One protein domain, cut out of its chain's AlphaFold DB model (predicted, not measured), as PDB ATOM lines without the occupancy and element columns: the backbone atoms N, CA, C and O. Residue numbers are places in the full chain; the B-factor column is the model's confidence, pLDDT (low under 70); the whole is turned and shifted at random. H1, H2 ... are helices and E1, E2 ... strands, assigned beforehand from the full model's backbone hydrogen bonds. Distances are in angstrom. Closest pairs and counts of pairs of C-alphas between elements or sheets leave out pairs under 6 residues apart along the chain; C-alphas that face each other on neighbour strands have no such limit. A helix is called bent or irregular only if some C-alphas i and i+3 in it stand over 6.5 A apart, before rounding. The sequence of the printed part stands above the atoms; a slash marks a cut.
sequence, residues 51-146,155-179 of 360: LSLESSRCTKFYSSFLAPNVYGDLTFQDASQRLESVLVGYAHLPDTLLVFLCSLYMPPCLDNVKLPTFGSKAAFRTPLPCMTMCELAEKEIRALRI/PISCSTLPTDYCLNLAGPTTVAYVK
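AT A GLANCE: This is residues 51 to 146 and 155 to 179 of the 360 residues of the protein "FZ domain-containing protein" of Biomphalaria glabrata (UniProt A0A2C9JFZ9). Helix H3 forms the core, with H2 packed on one side of it, H4 on another and the short helix H1 also against it, while a two-stranded hairpin, E2 and E3, lies close to H3 and, through E2, to H4. The long link from H3 to H4 loops far out around Ser 120 and makes one end of the long axis. The 121 printed residues hold H1, E1, H2, H3, H4, E2 and E3 in that order, with E2 and E3 an antiparallel sheet; the class is mixed, with 55 residues in named elements, under half. It is compact, with a radius of gyration of the C-alphas of 14.0 A, and spans 49 by 29 by 23 A.

IN THESE COORDINATES: H1 is residues 57 to 60, beginning at C-alpha 57 (-33.659, -38.990, 25.765); it is neither bent nor irregular, but only just, with a length of 6.2 A. E1 is residues 64 to 66, 7.1 A; H2 76 to 87, 16.1 A; H3 95 to 105, 15.1 A; H4 131 to 144, 20.2 A; E2 166 to 171, 15.3 A; E3 174 to 178, 12.4 A, ending at C-alpha 178 (-16.937, -35.294, 41.422).

HOW THE PARTS SIT: Residues 51 to 52 pair antiparallel with 64 to 65 of E1. The hub H3 touches H1, closest C-alphas Cys 58 and Cys 102, 5.6 A. H2, with residues 79 to 83 alone, touches H3 in a hairpin, Ala 79 to Tyr 105, C-alphas 5.7 A, a steep tilt of 44 degrees, opposite ways. H3 touches H4, C-alphas of Leu 97 and Ala 137 4.5 A apart, a steep tilt of 54 degrees. The closest C-alphas of H4 and E2 are Met 133 and Asn 168, 5.8 A. In hairpin E2 and E3, N 168 and O 176 are 2.8 A apart. Every O i to N i+4 pair is within hydrogen-bond range in H2, H3 and H4; H1 is too short for one.

THE WHOLE: The C-alphas farthest apart are Ser 120 and Ile 146, 49.5 A. Residues 147 to 154 are not printed, a gap of 19.8 A between C-alphas 146 and 155. The H3 to H4 link is long; 23 printed residues have pLDDT under 70, among them residues 111 to 125 of this link.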
ATOM      1  N   LEU A  51     -35.398 -45.381  40.007       90.81
ATOM      2  CA  LEU A  51     -36.427 -45.682  39.022       90.81
ATOM      3  C   LEU A  51     -35.788 -45.867  37.643       90.81
ATOM      4  O   LEU A  51     -34.766 -45.257  37.328       90.81
ATOM      5  N   SER A  52     -36.393 -46.718  36.816       90.62
ATOM      6  CA  SER A  52     -35.955 -46.942  35.435       90.62
ATOM      7  C   SER A  52     -36.242 -45.717  34.564       90.62
ATOM      8  O   SER A  52     -37.277 -45.065  34.722       90.62
ATOM      9  N   LEU A  53     -35.341 -45.411  33.629       89.62
ATOM     10  CA  LEU A  53     -35.589 -44.436  32.571       89.62
ATOM     11  C   LEU A  53     -36.252 -45.128  31.381       89.62
ATOM     12  O   LEU A  53     -35.579 -45.664  30.503       89.62
ATOM     13  N   GLU A  54     -37.579 -45.117  31.331       86.31
ATOM     14  CA  GLU A  54     -38.316 -45.708  30.216       86.31
ATOM     15  C   GLU A  54     -38.472 -44.690  29.083       86.31
ATOM     16  O   GLU A  54     -39.152 -43.686  29.229       86.31
ATOM     17  N   SER A  55     -37.876 -44.940  27.916       75.31
ATOM     18  CA  SER A  55     -38.162 -44.156  26.695       75.31
ATOM     19  C   SER A  55     -37.827 -42.652  26.766       75.31
ATOM     20  O   SER A  55     -38.393 -41.854  26.024       75.31
ATOM     21  N   SER A  56     -36.885 -42.251  27.625       84.06
ATOM     22  CA  SER A  56     -36.391 -40.868  27.723       84.06
ATOM     23  C   SER A  56     -35.137 -40.643  26.875       84.06
ATOM     24  O   SER A  56     -34.306 -41.544  26.719       84.06
ATOM     25  N   ARG A  57     -34.925 -39.407  26.403       89.25
ATOM     26  CA  ARG A  57     -33.659 -38.990  25.765       89.25
ATOM     27  C   ARG A  57     -32.456 -39.138  26.713       89.25
ATOM     28  O   ARG A  57     -31.326 -39.277  26.251       89.25
ATOM     29  N   CYS A  58     -32.697 -39.177  28.026       91.69
ATOM     30  CA  CYS A  58     -31.672 -39.381  29.050       91.69
ATOM     31  C   CYS A  58     -31.105 -40.808  29.094       91.69
ATOM     32  O   CYS A  58     -30.009 -41.000  29.620       91.69
ATOM     33  N   THR A  59     -31.786 -41.791  28.485       91.88
ATOM     34  CA  THR A  59     -31.297 -43.184  28.388       91.88
ATOM     35  C   THR A  59     -29.959 -43.298  27.656       91.88
ATOM     36  O   THR A  59     -29.232 -44.273  27.830       91.88
ATOM     37  N   LYS A  60     -29.594 -42.266  26.884       90.00
ATOM     38  CA  LYS A  60     -28.284 -42.128  26.245       90.00
ATOM     39  C   LYS A  60     -27.120 -42.076  27.244       90.00
ATOM     40  O   LYS A  60     -26.014 -42.474  26.884       90.00
ATOM     41  N   PHE A  61     -27.344 -41.578  28.460       89.81
ATOM     42  CA  PHE A  61     -26.279 -41.314  29.436       89.81
ATOM     43  C   PHE A  61     -26.275 -42.301  30.609       89.81
ATOM     44  O   PHE A  61     -25.215 -42.584  31.164       89.81
ATOM     45  N   TYR A  62     -27.444 -42.806  31.008       89.88
ATOM     46  CA  TYR A  62     -27.607 -43.760  32.110       89.88
ATOM     47  C   TYR A  62     -28.979 -44.444  32.044       89.88
ATOM     48  O   TYR A  62     -29.878 -43.993  31.342       89.88
ATOM     49  N   SER A  63     -29.144 -45.555  32.770       90.50
ATOM     50  CA  SER A  63     -30.334 -46.423  32.700       90.50
ATOM     51  C   SER A  63     -31.386 -46.161  33.780       90.50
ATOM     52  O   SER A  63     -32.532 -46.585  33.643       90.50
ATOM     53  N   SER A  64     -31.012 -45.494  34.868       90.62
ATOM     54  CA  SER A  64     -31.879 -45.287  36.031       90.62
ATOM     55  C   SER A  64     -31.603 -43.955  36.706       90.62
ATOM     56  O   SER A  64     -30.452 -43.510  36.749       90.62
ATOM     57  N   PHE A  65     -32.637 -43.360  37.291       91.50
ATOM     58  CA  PHE A  65     -32.564 -42.072  37.967       91.50
ATOM     59  C   PHE A  65     -33.060 -42.146  39.412       91.50
ATOM     60  O   PHE A  65     -33.748 -43.084  39.811       91.50
ATOM     61  N   LEU A  66     -32.682 -41.154  40.208       89.44
ATOM     62  CA  LEU A  66     -33.053 -41.030  41.608       89.44
ATOM     63  C   LEU A  66     -34.329 -40.187  41.771       89.44
ATOM     64  O   LEU A  66     -34.384 -39.060  41.277       89.44
ATOM     65  N   ALA A  67     -35.307 -40.702  42.526       85.44
ATOM     66  CA  ALA A  67     -36.519 -39.978  42.915       85.44
ATOM     67  C   ALA A  67     -36.598 -39.773  44.449       85.44
ATOM     68  O   ALA A  67     -36.368 -40.732  45.187       85.44
ATOM     69  N   PRO A  68     -36.964 -38.582  44.966       86.75
ATOM     70  CA  PRO A  68     -37.333 -37.383  44.216       86.75
ATOM     71  C   PRO A  68     -36.162 -36.781  43.433       86.75
ATOM     72  O   PRO A  68     -35.020 -36.785  43.904       86.75
ATOM     73  N   ASN A  69     -36.454 -36.244  42.246       86.81
ATOM     74  CA  ASN A  69     -35.469 -35.476  41.484       86.81
ATOM     75  C   ASN A  69     -35.195 -34.111  42.156       86.81
ATOM     76  O   ASN A  69     -35.671 -33.815  43.254       86.81
ATOM     77  N   VAL A  70     -34.415 -33.261  41.488       84.00
ATOM     78  CA  VAL A  70     -34.045 -31.932  41.993       84.00
ATOM     79  C   VAL A  70     -35.257 -31.020  42.231       84.00
ATOM     80  O   VAL A  70     -35.224 -30.204  43.150       84.00
ATOM     81  N   TYR A  71     -36.330 -31.203  41.463       84.31
ATOM     82  CA  TYR A  71     -37.585 -30.449  41.536       84.31
ATOM     83  C   TYR A  71     -38.666 -31.149  42.374       84.31
ATOM     84  O   TYR A  71     -39.824 -30.746  42.358       84.31
ATOM     85  N   GLY A  72     -38.312 -32.213  43.101       83.12
ATOM     86  CA  GLY A  72     -39.250 -32.938  43.955       83.12
ATOM     87  C   GLY A  72     -40.161 -33.931  43.228       83.12
ATOM     88  O   GLY A  72     -40.982 -34.566  43.890       83.12
ATOM     89  N   ASP A  73     -40.014 -34.119  41.912       86.38
ATOM     90  CA  ASP A  73     -40.837 -35.059  41.150       86.38
ATOM     91  C   ASP A  73     -40.542 -36.498  41.618       86.38
ATOM     92  O   ASP A  73     -39.385 -36.931  41.680       86.38
ATOM     93  N   LEU A  74     -41.597 -37.236  41.973       87.25
ATOM     94  CA  LEU A  74     -41.506 -38.572  42.581       87.25
ATOM     95  C   LEU A  74     -41.609 -39.711  41.564       87.25
ATOM     96  O   LEU A  74     -41.296 -40.855  41.895       87.25
ATOM     97  N   THR A  75     -42.071 -39.418  40.349       89.44
ATOM     98  CA  THR A  75     -42.331 -40.414  39.310       89.44
ATOM     99  C   THR A  75     -41.586 -40.078  38.024       89.44
ATOM    100  O   THR A  75     -41.237 -38.926  37.762       89.44
ATOM    101  N   PHE A  76     -41.357 -41.099  37.196       92.81
ATOM    102  CA  PHE A  76     -40.802 -40.911  35.856       92.81
ATOM    103  C   PHE A  76     -41.683 -39.986  35.003       92.81
ATOM    104  O   PHE A  76     -41.159 -39.122  34.305       92.81
ATOM    105  N   GLN A  77     -43.007 -40.140  35.092       92.25
ATOM    106  CA  GLN A  77     -43.961 -39.391  34.277       92.25
ATOM    107  C   GLN A  77     -43.879 -37.885  34.550       92.25
ATOM    108  O   GLN A  77     -43.765 -37.104  33.607       92.25
ATOM    109  N   ASP A  78     -43.865 -37.494  35.829       90.69
ATOM    110  CA  ASP A  78     -43.805 -36.087  36.245       90.69
ATOM    111  C   ASP A  78     -42.481 -35.441  35.806       90.69
ATOM    112  O   ASP A  78     -42.465 -34.393  35.156       90.69
ATOM    113  N   ALA A  79     -41.362 -36.125  36.075       91.94
ATOM    114  CA  ALA A  79     -40.031 -35.673  35.680       91.94
ATOM    115  C   ALA A  79     -39.882 -35.567  34.152       91.94
ATOM    116  O   ALA A  79     -39.295 -34.609  33.645       91.94
ATOM    117  N   SER A  80     -40.421 -36.538  33.405       93.06
ATOM    118  CA  SER A  80     -40.362 -36.566  31.939       93.06
ATOM    119  C   SER A  80     -41.197 -35.462  31.324       93.06
ATOM    120  O   SER A  80     -40.733 -34.794  30.404       93.06
ATOM    121  N   GLN A  81     -42.407 -35.235  31.832       91.25
ATOM    122  CA  GLN A  81     -43.262 -34.157  31.354       91.25
ATOM    123  C   GLN A  81     -42.599 -32.791  31.577       91.25
ATOM    124  O   GLN A  81     -42.609 -31.944  30.680       91.25
ATOM    125  N   ARG A  82     -41.979 -32.591  32.746       89.94
ATOM    126  CA  ARG A  82     -41.262 -31.355  33.065       89.94
ATOM    127  C   ARG A  82     -40.036 -31.161  32.172       89.94
ATOM    128  O   ARG A  82     -39.873 -30.080  31.611       89.94
ATOM    129  N   LEU A  83     -39.223 -32.199  31.979       91.25
ATOM    130  CA  LEU A  83     -38.085 -32.155  31.060       91.25
ATOM    131  C   LEU A  83     -38.536 -31.811  29.633       91.25
ATOM    132  O   LEU A  83     -38.022 -30.861  29.054       91.25
ATOM    133  N   GLU A  84     -39.524 -32.519  29.081       89.38
ATOM    134  CA  GLU A  84     -39.997 -32.277  27.711       89.38
ATOM    135  C   GLU A  84     -40.538 -30.855  27.528       89.38
ATOM    136  O   GLU A  84     -40.317 -30.270  26.472       89.38
ATOM    137  N   SER A  85     -41.144 -30.249  28.561       87.50
ATOM    138  CA  SER A  85     -41.578 -28.844  28.510       87.50
ATOM    139  C   SER A  85     -40.424 -27.853  28.281       87.50
ATOM    140  O   SER A  85     -40.617 -26.837  27.618       87.50
ATOM    141  N   VAL A  86     -39.214 -28.179  28.749       85.19
ATOM    142  CA  VAL A  86     -37.988 -27.391  28.525       85.19
ATOM    143  C   VAL A  86     -37.355 -27.695  27.166       85.19
ATOM    144  O   VAL A  86     -36.720 -26.830  26.567       85.19
ATOM    145  N   LEU A  87     -37.527 -28.919  26.657       83.19
ATOM    146  CA  LEU A  87     -36.974 -29.342  25.368       83.19
ATOM    147  C   LEU A  87     -37.824 -28.886  24.166       83.19
ATOM    148  O   LEU A  87     -37.380 -29.042  23.022       83.19
ATOM    149  N   VAL A  88     -39.022 -28.327  24.388       81.06
ATOM    150  CA  VAL A  88     -39.897 -27.831  23.314       81.06
ATOM    151  C   VAL A  88     -39.145 -26.827  22.438       81.06
ATOM    152  O   VAL A  88     -38.576 -25.852  22.918       81.06
ATOM    153  N   GLY A  89     -39.153 -27.066  21.125       70.62
ATOM    154  CA  GLY A  89     -38.481 -26.210  20.143       70.62
ATOM    155  C   GLY A  89     -37.048 -26.629  19.803       70.62
ATOM    156  O   GLY A  89     -36.481 -26.095  18.851       70.62
ATOM    157  N   TYR A  90     -36.483 -27.628  20.487       74.00
ATOM    158  CA  TYR A  90     -35.147 -28.139  20.189       74.00
ATOM    159  C   TYR A  90     -35.193 -29.515  19.504       74.00
ATOM    160  O   TYR A  90     -35.267 -30.568  20.146       74.00
ATOM    161  N   ALA A  91     -35.119 -29.509  18.168       69.75
ATOM    162  CA  ALA A  91     -35.064 -30.736  17.363       69.75
ATOM    163  C   ALA A  91     -33.739 -31.501  17.549       69.75
ATOM    164  O   ALA A  91     -33.736 -32.729  17.634       69.75
ATOM    165  N   HIS A  92     -32.623 -30.775  17.676       80.69
ATOM    166  CA  HIS A  92     -31.291 -31.332  17.903       80.69
ATOM    167  C   HIS A  92     -30.588 -30.557  19.016       80.69
ATOM    168  O   HIS A  92     -30.210 -29.402  18.837       80.69
ATOM    169  N   LEU A  93     -30.439 -31.200  20.173       84.06
ATOM    170  CA  LEU A  93     -29.719 -30.648  21.315       84.06
ATOM    171  C   LEU A  93     -28.296 -31.201  21.335       84.06
ATOM    172  O   LEU A  93     -28.128 -32.407  21.136       84.06
ATOM    173  N   PRO A  94     -27.288 -30.363  21.613       88.69
ATOM    174  CA  PRO A  94     -25.968 -30.848  21.967       88.69
ATOM    175  C   PRO A  94     -26.032 -31.798  23.163       88.69
ATOM    176  O   PRO A  94     -26.833 -31.608  24.085       88.69
ATOM    177  N   ASP A  95     -25.152 -32.797  23.173       88.88
ATOM    178  CA  ASP A  95     -25.113 -33.794  24.243       88.88
ATOM    179  C   ASP A  95     -24.819 -33.165  25.606       88.88
ATOM    180  O   ASP A  95     -25.440 -33.557  26.590       88.88
ATOM    181  N   THR A  96     -23.965 -32.138  25.656       88.44
ATOM    182  CA  THR A  96     -23.655 -31.355  26.863       88.44
ATOM    183  C   THR A  96     -24.902 -30.723  27.481       88.44
ATOM    184  O   THR A  96     -25.084 -30.728  28.697       88.44
ATOM    185  N   LEU A  97     -25.781 -30.171  26.648       89.06
ATOM    186  CA  LEU A  97     -27.010 -29.550  27.118       89.06
ATOM    187  C   LEU A  97     -28.008 -30.610  27.579       89.06
ATOM    188  O   LEU A  97     -28.587 -30.494  28.659       89.06
ATOM    189  N   LEU A  98     -28.177 -31.673  26.790       91.25
ATOM    190  CA  LEU A  98     -29.106 -32.739  27.131       91.25
ATOM    191  C   LEU A  98     -28.697 -33.444  28.429       91.25
ATOM    192  O   LEU A  98     -29.541 -33.657  29.290       91.25
ATOM    193  N   VAL A  99     -27.414 -33.760  28.613       91.94
ATOM    194  CA  VAL A  99     -26.930 -34.437  29.824       91.94
ATOM    195  C   VAL A  99     -27.021 -33.546  31.064       91.94
ATOM    196  O   VAL A  99     -27.306 -34.047  32.153       91.94
ATOM    197  N   PHE A 100     -26.852 -32.228  30.914       92.69
ATOM    198  CA  PHE A 100     -27.062 -31.263  31.990       92.69
ATOM    199  C   PHE A 100     -28.529 -31.243  32.432       92.69
ATOM    200  O   PHE A 100     -28.817 -31.439  33.613       92.69
ATOM    201  N   LEU A 101     -29.460 -31.104  31.482       93.00
ATOM    202  CA  LEU A 101     -30.897 -31.127  31.766       93.00
ATOM    203  C   LEU A 101     -31.326 -32.478  32.352       93.00
ATOM    204  O   LEU A 101     -32.028 -32.524  33.359       93.00
ATOM    205  N   CYS A 102     -30.838 -33.586  31.800       94.00
ATOM    206  CA  CYS A 102     -31.060 -34.916  32.355       94.00
ATOM    207  C   CYS A 102     -30.561 -35.020  33.805       94.00
ATOM    208  O   CYS A 102     -31.274 -35.547  34.651       94.00
ATOM    209  N   SER A 103     -29.403 -34.442  34.134       93.38
ATOM    210  CA  SER A 103     -28.869 -34.450  35.504       93.38
ATOM    211  C   SER A 103     -29.695 -33.611  36.490       93.38
ATOM    212  O   SER A 103     -29.654 -33.885  37.685       93.38
ATOM    213  N   LEU A 104     -30.456 -32.617  36.017       91.62
ATOM    214  CA  LEU A 104     -31.402 -31.848  36.837       91.62
ATOM    215  C   LEU A 104     -32.737 -32.583  37.017       91.62
ATOM    216  O   LEU A 104     -33.185 -32.825  38.136       91.62
ATOM    217  N   TYR A 105     -33.383 -32.944  35.909       93.56
ATOM    218  CA  TYR A 105     -34.743 -33.489  35.922       93.56
ATOM    219  C   TYR A 105     -34.783 -34.986  36.235       93.56
ATOM    220  O   TYR A 105     -35.777 -35.490  36.744       93.56
ATOM    221  N   MET A 106     -33.719 -35.723  35.944       93.94
ATOM    222  CA  MET A 106     -33.648 -37.172  36.121       93.94
ATOM    223  C   MET A 106     -32.246 -37.588  36.583       93.94
ATOM    224  O   MET A 106     -31.582 -38.335  35.874       93.94
ATOM    225  N   PRO A 107     -31.748 -37.120  37.737       92.12
ATOM    226  CA  PRO A 107     -30.365 -37.342  38.164       92.12
ATOM    227  C   PRO A 107     -30.020 -38.839  38.235       92.12
ATOM    228  O   PRO A 107     -30.819 -39.606  38.776       92.12
ATOM    229  N   PRO A 108     -28.852 -39.280  37.735       91.25
ATOM    230  CA  PRO A 108     -28.475 -40.689  37.705       91.25
ATOM    231  C   PRO A 108     -28.473 -41.322  39.099       91.25
ATOM    232  O   PRO A 108     -28.026 -40.722  40.079       91.25
ATOM    233  N   CYS A 109     -28.926 -42.573  39.175       87.44
ATOM    234  CA  CYS A 109     -28.770 -43.383  40.380       87.44
ATOM    235  C   CYS A 109     -27.283 -43.694  40.614       87.44
ATOM    236  O   CYS A 109     -26.583 -44.154  39.711       87.44
ATOM    237  N   LEU A 110     -26.788 -43.439  41.827       80.81
ATOM    238  CA  LEU A 110     -25.395 -43.674  42.196       80.81
ATOM    239  C   LEU A 110     -25.305 -44.872  43.146       80.81
ATOM    240  O   LEU A 110     -25.286 -44.703  44.363       80.81
ATOM    241  N   ASP A 111     -25.196 -46.080  42.591       63.47
ATOM    242  CA  ASP A 111     -25.232 -47.336  43.362       63.47
ATOM    243  C   ASP A 111     -24.101 -47.481  44.404       63.47
ATOM    244  O   ASP A 111     -24.195 -48.298  45.318       63.47
ATOM    245  N   ASN A 112     -23.035 -46.672  44.310       53.94
ATOM    246  CA  ASN A 112     -21.826 -46.798  45.139       53.94
ATOM    247  C   ASN A 112     -21.321 -45.482  45.758       53.94
ATOM    248  O   ASN A 112     -20.231 -45.439  46.340       53.94
ATOM    249  N   VAL A 113     -22.073 -44.385  45.642       56.19
ATOM    250  CA  VAL A 113     -21.654 -43.099  46.213       56.19
ATOM    251  C   VAL A 113     -22.356 -42.896  47.548       56.19
ATOM    252  O   VAL A 113     -23.542 -42.594  47.607       56.19
ATOM    253  N   LYS A 114     -21.598 -43.025  48.644       55.53
ATOM    254  CA  LYS A 114     -22.016 -42.479  49.940       55.53
ATOM    255  C   LYS A 114     -22.074 -40.960  49.799       55.53
ATOM    256  O   LYS A 114     -21.037 -40.302  49.862       55.53
ATOM    257  N   LEU A 115     -23.265 -40.434  49.534       57.91
ATOM    258  CA  LEU A 115     -23.509 -38.998  49.540       57.91
ATOM    259  C   LEU A 115     -23.154 -38.457  50.932       57.91
ATOM    260  O   LEU A 115     -23.477 -39.112  51.929       57.91
ATOM    261  N   PRO A 116     -22.456 -37.315  51.022       48.28
ATOM    262  CA  PRO A 116     -22.084 -36.752  52.308       48.28
ATOM    263  C   PRO A 116     -23.345 -36.468  53.133       48.28
ATOM    264  O   PRO A 116     -24.215 -35.692  52.741       48.28
ATOM    265  N   THR A 117     -23.453 -37.129  54.284       48.09
ATOM    266  CA  THR A 117     -24.487 -36.862  55.283       48.09
ATOM    267  C   THR A 117     -24.083 -35.617  56.067       48.09
ATOM    268  O   THR A 117     -23.289 -35.707  57.002       48.09
ATOM    269  N   PHE A 118     -24.598 -34.453  55.680       41.34
ATOM    270  CA  PHE A 118     -24.502 -33.242  56.495       41.34
ATOM    271  C   PHE A 118     -25.694 -33.200  57.461       41.34
ATOM    272  O   PHE A 118     -26.826 -32.982  57.036       41.34
ATOM    273  N   GLY A 119     -25.435 -33.442  58.752       43.09
ATOM    274  CA  GLY A 119     -26.430 -33.362  59.831       43.09
ATOM    275  C   GLY A 119     -26.938 -34.709  60.364       43.09
ATOM    276  O   GLY A 119     -26.859 -35.749  59.713       43.09
ATOM    277  N   SER A 120     -27.469 -34.692  61.591       36.19
ATOM    278  CA  SER A 120     -27.886 -35.857  62.398       36.19
ATOM    279  C   SER A 120     -29.194 -36.537  61.956       36.19
ATOM    280  O   SER A 120     -29.742 -37.365  62.682       36.19
ATOM    281  N   LYS A 121     -29.689 -36.240  60.753       40.75
ATOM    282  CA  LYS A 121     -30.732 -37.015  60.072       40.75
ATOM    283  C   LYS A 121     -30.283 -37.197  58.631       40.75
ATOM    284  O   LYS A 121     -30.097 -36.214  57.924       40.75
ATOM    285  N   ALA A 122     -30.093 -38.445  58.208       40.91
ATOM    286  CA  ALA A 122     -29.699 -38.807  56.850       40.91
ATOM    287  C   ALA A 122     -30.826 -38.484  55.846       40.91
ATOM    288  O   ALA A 122     -31.506 -39.373  55.341       40.91
ATOM    289  N   ALA A 123     -31.064 -37.200  55.582       45.31
ATOM    290  CA  ALA A 123     -31.867 -36.762  54.457       45.31
ATOM    291  C   ALA A 123     -31.024 -36.987  53.198       45.31
ATOM    292  O   ALA A 123     -30.019 -36.313  52.973       45.31
ATOM    293  N   PHE A 124     -31.394 -38.002  52.421       51.81
ATOM    294  CA  PHE A 124     -30.757 -38.319  51.148       51.81
ATOM    295  C   PHE A 124     -30.847 -37.089  50.231       51.81
ATOM    296  O   PHE A 124     -31.949 -36.654  49.899       51.81
ATOM    297  N   ARG A 125     -29.705 -36.489  49.870       66.12
ATOM    298  CA  ARG A 125     -29.659 -35.340  48.954       66.12
ATOM    299  C   ARG A 125     -29.504 -35.832  47.524       66.12
ATOM    300  O   ARG A 125     -28.549 -36.538  47.213       66.12
ATOM    301  N   THR A 126     -30.419 -35.435  46.656       78.38
ATOM    302  CA  THR A 126     -30.319 -35.670  45.217       78.38
ATOM    303  C   THR A 126     -29.053 -34.994  44.669       78.38
ATOM    304  O   THR A 126     -28.856 -33.805  44.930       78.38
ATOM    305  N   PRO A 127     -28.157 -35.722  43.973       82.69
ATOM    306  CA  PRO A 127     -26.909 -35.152  43.478       82.69
ATOM    307  C   PRO A 127     -27.199 -34.107  42.397       82.69
ATOM    308  O   PRO A 127     -27.978 -34.359  41.481       82.69
ATOM    309  N   LEU A 128     -26.566 -32.940  42.510       87.75
ATOM    310  CA  LEU A 128     -26.748 -31.824  41.580       87.75
ATOM    311  C   LEU A 128     -25.654 -31.827  40.510       87.75
ATOM    312  O   LEU A 128     -24.533 -32.242  40.819       87.75
ATOM    313  N   PRO A 129     -25.916 -31.341  39.284       91.56
ATOM    314  CA  PRO A 129     -24.855 -31.068  38.323       91.56
ATOM    315  C   PRO A 129     -23.902 -29.992  38.840       91.56
ATOM    316  O   PRO A 129     -24.282 -29.120  39.619       91.56
ATOM    317  N   CYS A 130     -22.649 -30.065  38.415       83.88
ATOM    318  CA  CYS A 130     -21.649 -29.073  38.753       83.88
ATOM    319  C   CYS A 130     -21.929 -27.757  38.023       83.88
ATOM    320  O   CYS A 130     -22.361 -27.757  36.868       83.88
ATOM    321  N   MET A 131     -21.572 -26.639  38.655       83.19
ATOM    322  CA  MET A 131     -21.595 -25.300  38.049       83.19
ATOM    323  C   MET A 131     -20.922 -25.282  36.671       83.19
ATOM    324  O   MET A 131     -21.507 -24.812  35.702       83.19
ATOM    325  N   THR A 132     -19.749 -25.905  36.548       82.25
ATOM    326  CA  THR A 132     -18.992 -25.980  35.286       82.25
ATOM    327  C   THR A 132     -19.733 -26.715  34.167       82.25
ATOM    328  O   THR A 132     -19.611 -26.349  33.000       82.25
ATOM    329  N   MET A 133     -20.525 -27.733  34.507       86.69
ATOM    330  CA  MET A 133     -21.360 -28.461  33.549       86.69
ATOM    331  C   MET A 133     -22.504 -27.576  33.039       86.69
ATOM    332  O   MET A 133     -22.802 -27.584  31.846       86.69
ATOM    333  N   CYS A 134     -23.108 -26.784  33.930       89.06
ATOM    334  CA  CYS A 134     -24.137 -25.813  33.572       89.06
ATOM    335  C   CYS A 134     -23.590 -24.696  32.689       89.06
ATOM    336  O   CYS A 134     -24.159 -24.431  31.638       89.06
ATOM    337  N   GLU A 135     -22.465 -24.085  33.070       84.50
ATOM    338  CA  GLU A 135     -21.836 -23.003  32.301       84.50
ATOM    339  C   GLU A 135     -21.502 -23.456  30.875       84.50
ATOM    340  O   GLU A 135     -21.681 -22.710  29.911       84.50
ATOM    341  N   LEU A 136     -21.049 -24.706  30.722       86.00
ATOM    342  CA  LEU A 136     -20.770 -25.290  29.416       86.00
ATOM    343  C   LEU A 136     -22.054 -25.474  28.591       86.00
ATOM    344  O   LEU A 136     -22.089 -25.089  27.422       86.00
ATOM    345  N   ALA A 137     -23.117 -26.004  29.201       89.31
ATOM    346  CA  ALA A 137     -24.418 -26.170  28.556       89.31
ATOM    347  C   ALA A 137     -25.052 -24.821  28.159       89.31
ATOM    348  O   ALA A 137     -25.582 -24.678  27.055       89.31
ATOM    349  N   GLU A 138     -24.952 -23.810  29.024       84.69
ATOM    350  CA  GLU A 138     -25.455 -22.462  28.771       84.69
ATOM    351  C   GLU A 138     -24.674 -21.775  27.639       84.69
ATOM    352  O   GLU A 138     -25.243 -21.117  26.764       84.69
ATOM    353  N   LYS A 139     -23.355 -21.970  27.589       84.50
ATOM    354  CA  LYS A 139     -22.529 -21.459  26.493       84.50
ATOM    355  C   LYS A 139     -22.928 -22.064  25.145       84.50
ATOM    356  O   LYS A 139     -23.021 -21.335  24.156       84.50
ATOM    357  N   GLU A 140     -23.176 -23.372  25.091       85.69
ATOM    358  CA  GLU A 140     -23.588 -24.052  23.859       85.69
ATOM    359  C   GLU A 140     -24.982 -23.619  23.396       85.69
ATOM    360  O   GLU A 140     -25.176 -23.349  22.208       85.69
ATOM    361  N   ILE A 141     -25.944 -23.473  24.315       80.81
ATOM    362  CA  ILE A 141     -27.288 -23.020  23.937       80.81
ATOM    363  C   ILE A 141     -27.273 -21.574  23.438       80.81
ATOM    364  O   ILE A 141     -27.948 -21.262  22.460       80.81
ATOM    365  N   ARG A 142     -26.455 -20.697  24.041       80.75
ATOM    366  CA  ARG A 142     -26.252 -19.321  23.560       80.75
ATOM    367  C   ARG A 142     -25.636 -19.299  22.158       80.75
ATOM    368  O   ARG A 142     -26.055 -18.494  21.332       80.75
ATOM    369  N   ALA A 143     -24.702 -20.205  21.857       79.25
ATOM    370  CA  ALA A 143     -24.092 -20.311  20.530       79.25
ATOM    371  C   ALA A 143     -25.086 -20.760  19.440       79.25
ATOM    372  O   ALA A 143     -24.991 -20.307  18.301       79.25
ATOM    373  N   LEU A 144     -26.066 -21.602  19.784       75.62
ATOM    374  CA  LEU A 144     -27.129 -22.025  18.864       75.62
ATOM    375  C   LEU A 144     -28.202 -20.948  18.621       75.62
ATOM    376  O   LEU A 144     -28.972 -21.058  17.671       75.62
ATOM    377  N   ARG A 145     -28.258 -19.907  19.464       69.69
ATOM    378  CA  ARG A 145     -29.289 -18.853  19.450       69.69
ATOM    379  C   ARG A 145     -28.920 -17.608  18.634       69.69
ATOM    380  O   ARG A 145     -29.613 -16.599  18.746       69.69
ATOM    381  N   ILE A 146     -27.878 -17.639  17.796       55.00
ATOM    382  CA  ILE A 146     -27.577 -16.520  16.884       55.00
ATOM    383  C   ILE A 146     -28.721 -16.397  15.852       55.00
ATOM    384  O   ILE A 146     -28.680 -17.023  14.797       55.00
ATOM    385  N   PRO A 155     -33.511 -23.050  32.982       79.31
ATOM    386  CA  PRO A 155     -34.195 -23.603  34.151       79.31
ATOM    387  C   PRO A 155     -33.507 -23.280  35.482       79.31
ATOM    388  O   PRO A 155     -34.130 -23.441  36.533       79.31
ATOM    389  N   ILE A 156     -32.239 -22.850  35.463       78.75
ATOM    390  CA  ILE A 156     -31.475 -22.542  36.675       78.75
ATOM    391  C   ILE A 156     -30.270 -21.637  36.419       78.75
ATOM    392  O   ILE A 156     -29.540 -21.844  35.465       78.75
ATOM    393  N   SER A 157     -29.977 -20.694  37.315       79.12
ATOM    394  CA  SER A 157     -28.689 -19.992  37.287       79.12
ATOM    395  C   SER A 157     -27.526 -20.950  37.574       79.12
ATOM    396  O   SER A 157     -27.503 -21.614  38.607       79.12
ATOM    397  N   CYS A 158     -26.527 -21.014  36.690       77.06
ATOM    398  CA  CYS A 158     -25.393 -21.923  36.875       77.06
ATOM    399  C   CYS A 158     -24.632 -21.680  38.175       77.06
ATOM    400  O   CYS A 158     -24.086 -22.618  38.751       77.06
ATOM    401  N   SER A 159     -24.641 -20.442  38.660       67.88
ATOM    402  CA  SER A 159     -23.929 -20.071  39.868       67.88
ATOM    403  C   SER A 159     -24.512 -20.700  41.137       67.88
ATOM    404  O   SER A 159     -23.758 -20.931  42.079       67.88
ATOM    405  N   THR A 160     -25.797 -21.078  41.160       70.38
ATOM    406  CA  THR A 160     -26.421 -21.751  42.317       70.38
ATOM    407  C   THR A 160     -25.992 -23.213  42.456       70.38
ATOM    408  O   THR A 160     -26.246 -23.854  43.477       70.38
ATOM    409  N   LEU A 161     -25.303 -23.761  41.451       78.44
ATOM    410  CA  LEU A 161     -24.846 -25.139  41.466       78.44
ATOM    411  C   LEU A 161     -23.523 -25.309  42.240       78.44
ATOM    412  O   LEU A 161     -22.678 -24.405  42.318       78.44
ATOM    413  N   PRO A 162     -23.310 -26.491  42.836       73.62
ATOM    414  CA  PRO A 162     -22.077 -26.801  43.545       73.62
ATOM    415  C   PRO A 162     -20.872 -26.943  42.602       73.62
ATOM    416  O   PRO A 162     -21.002 -27.248  41.416       73.62
ATOM    417  N   THR A 163     -19.671 -26.747  43.142       70.25
ATOM    418  CA  THR A 163     -18.393 -26.992  42.438       70.25
ATOM    419  C   THR A 163     -17.735 -28.313  42.842       70.25
ATOM    420  O   THR A 163     -16.835 -28.797  42.158       70.25
ATOM    421  N   ASP A 164     -18.193 -28.898  43.942       66.69
ATOM    422  CA  ASP A 164     -17.749 -30.143  44.549       66.69
ATOM    423  C   ASP A 164     -18.960 -30.993  44.967       66.69
ATOM    424  O   ASP A 164     -20.073 -30.496  45.106       66.69
ATOM    425  N   TYR A 165     -18.767 -32.304  45.129       75.06
ATOM    426  CA  TYR A 165     -19.847 -33.258  45.434       75.06
ATOM    427  C   TYR A 165     -21.013 -33.217  44.428       75.06
ATOM    428  O   TYR A 165     -22.183 -33.340  44.799       75.06
ATOM    429  N   CYS A 166     -20.680 -33.075  43.145       82.44
ATOM    430  CA  CYS A 166     -21.613 -32.784  42.061       82.44
ATOM    431  C   CYS A 166     -21.397 -33.687  40.838       82.44
ATOM    432  O   CYS A 166     -20.373 -34.358  40.709       82.44
ATOM    433  N   LEU A 167     -22.378 -33.739  39.940       89.12
ATOM    434  CA  LEU A 167     -22.321 -34.491  38.689       89.12
ATOM    435  C   LEU A 167     -21.632 -33.653  37.614       89.12
ATOM    436  O   LEU A 167     -22.034 -32.526  37.350       89.12
ATOM    437  N   ASN A 168     -20.610 -34.203  36.974       85.19
ATOM    438  CA  ASN A 168     -19.928 -33.548  35.867       85.19
ATOM    439  C   ASN A 168     -19.816 -34.480  34.665       85.19
ATOM    440  O   ASN A 168     -19.933 -35.701  34.784       85.19
ATOM    441  N   LEU A 169     -19.526 -33.898  33.510       82.25
ATOM    442  CA  LEU A 169     -19.135 -34.629  32.317       82.25
ATOM    443  C   LEU A 169     -17.747 -35.254  32.510       82.25
ATOM    444  O   LEU A 169     -16.770 -34.554  32.767       82.25
ATOM    445  N   ALA A 170     -17.655 -36.575  32.359       73.56
ATOM    446  CA  ALA A 170     -16.389 -37.319  32.315       73.56
ATOM    447  C   ALA A 170     -15.977 -37.725  30.888       73.56
ATOM    448  O   ALA A 170     -14.943 -38.360  30.686       73.56
ATOM    449  N   GLY A 171     -16.780 -37.348  29.893       70.50
ATOM    450  CA  GLY A 171     -16.589 -37.630  28.477       70.50
ATOM    451  C   GLY A 171     -17.814 -37.173  27.675       70.50
ATOM    452  O   GLY A 171     -18.710 -36.566  28.254       70.50
ATOM    453  N   PRO A 172     -17.904 -37.494  26.372       67.25
ATOM    454  CA  PRO A 172     -18.985 -37.004  25.507       67.25
ATOM    455  C   PRO A 172     -20.383 -37.466  25.944       67.25
ATOM    456  O   PRO A 172     -21.372 -36.786  25.701       67.25
ATOM    457  N   THR A 173     -20.468 -38.635  26.584       69.38
ATOM    458  CA  THR A 173     -21.737 -39.275  26.966       69.38
ATOM    459  C   THR A 173     -21.716 -39.857  28.377       69.38
ATOM    460  O   THR A 173     -22.559 -40.683  28.714       69.38
ATOM    461  N   THR A 174     -20.748 -39.472  29.211       75.00
ATOM    462  CA  THR A 174     -20.595 -40.059  30.551       75.00
ATOM    463  C   THR A 174     -20.700 -38.998  31.629       75.00
ATOM    464  O   THR A 174     -20.060 -37.948  31.554       75.00
ATOM    465  N   VAL A 175     -21.505 -39.298  32.646       82.19
ATOM    466  CA  VAL A 175     -21.645 -38.487  33.853       82.19
ATOM    467  C   VAL A 175     -20.847 -39.150  34.967       82.19
ATOM    468  O   VAL A 175     -21.006 -40.342  35.224       82.19
ATOM    469  N   ALA A 176     -19.994 -38.385  35.636       82.94
ATOM    470  CA  ALA A 176     -19.260 -38.833  36.810       82.94
ATOM    471  C   ALA A 176     -19.569 -37.955  38.016       82.94
ATOM    472  O   ALA A 176     -19.822 -36.759  37.903       82.94
ATOM    473  N   TYR A 177     -19.494 -38.565  39.193       81.56
ATOM    474  CA  TYR A 177     -19.637 -37.857  40.454       81.56
ATOM    475  C   TYR A 177     -18.279 -37.326  40.930       81.56
ATOM    476  O   TYR A 177     -17.367 -38.098  41.241       81.56
ATOM    477  N   VAL A 178     -18.146 -36.004  40.999       74.31
ATOM    478  CA  VAL A 178     -16.937 -35.294  41.422       74.31
ATOM    479  C   VAL A 178     -16.989 -35.074  42.929       74.31
ATOM    480  O   VAL A 178     -17.865 -34.376  43.421       74.31
ATOM    481  N   LYS A 179     -16.039 -35.650  43.679       63.50
ATOM    482  CA  LYS A 179     -15.969 -35.533  45.153       63.50
ATOM    483  C   LYS A 179     -15.140 -34.345  45.662       63.50
ATOM    484  O   LYS A 179     -15.252 -34.003  46.828       63.50
TER     485      LYS A 179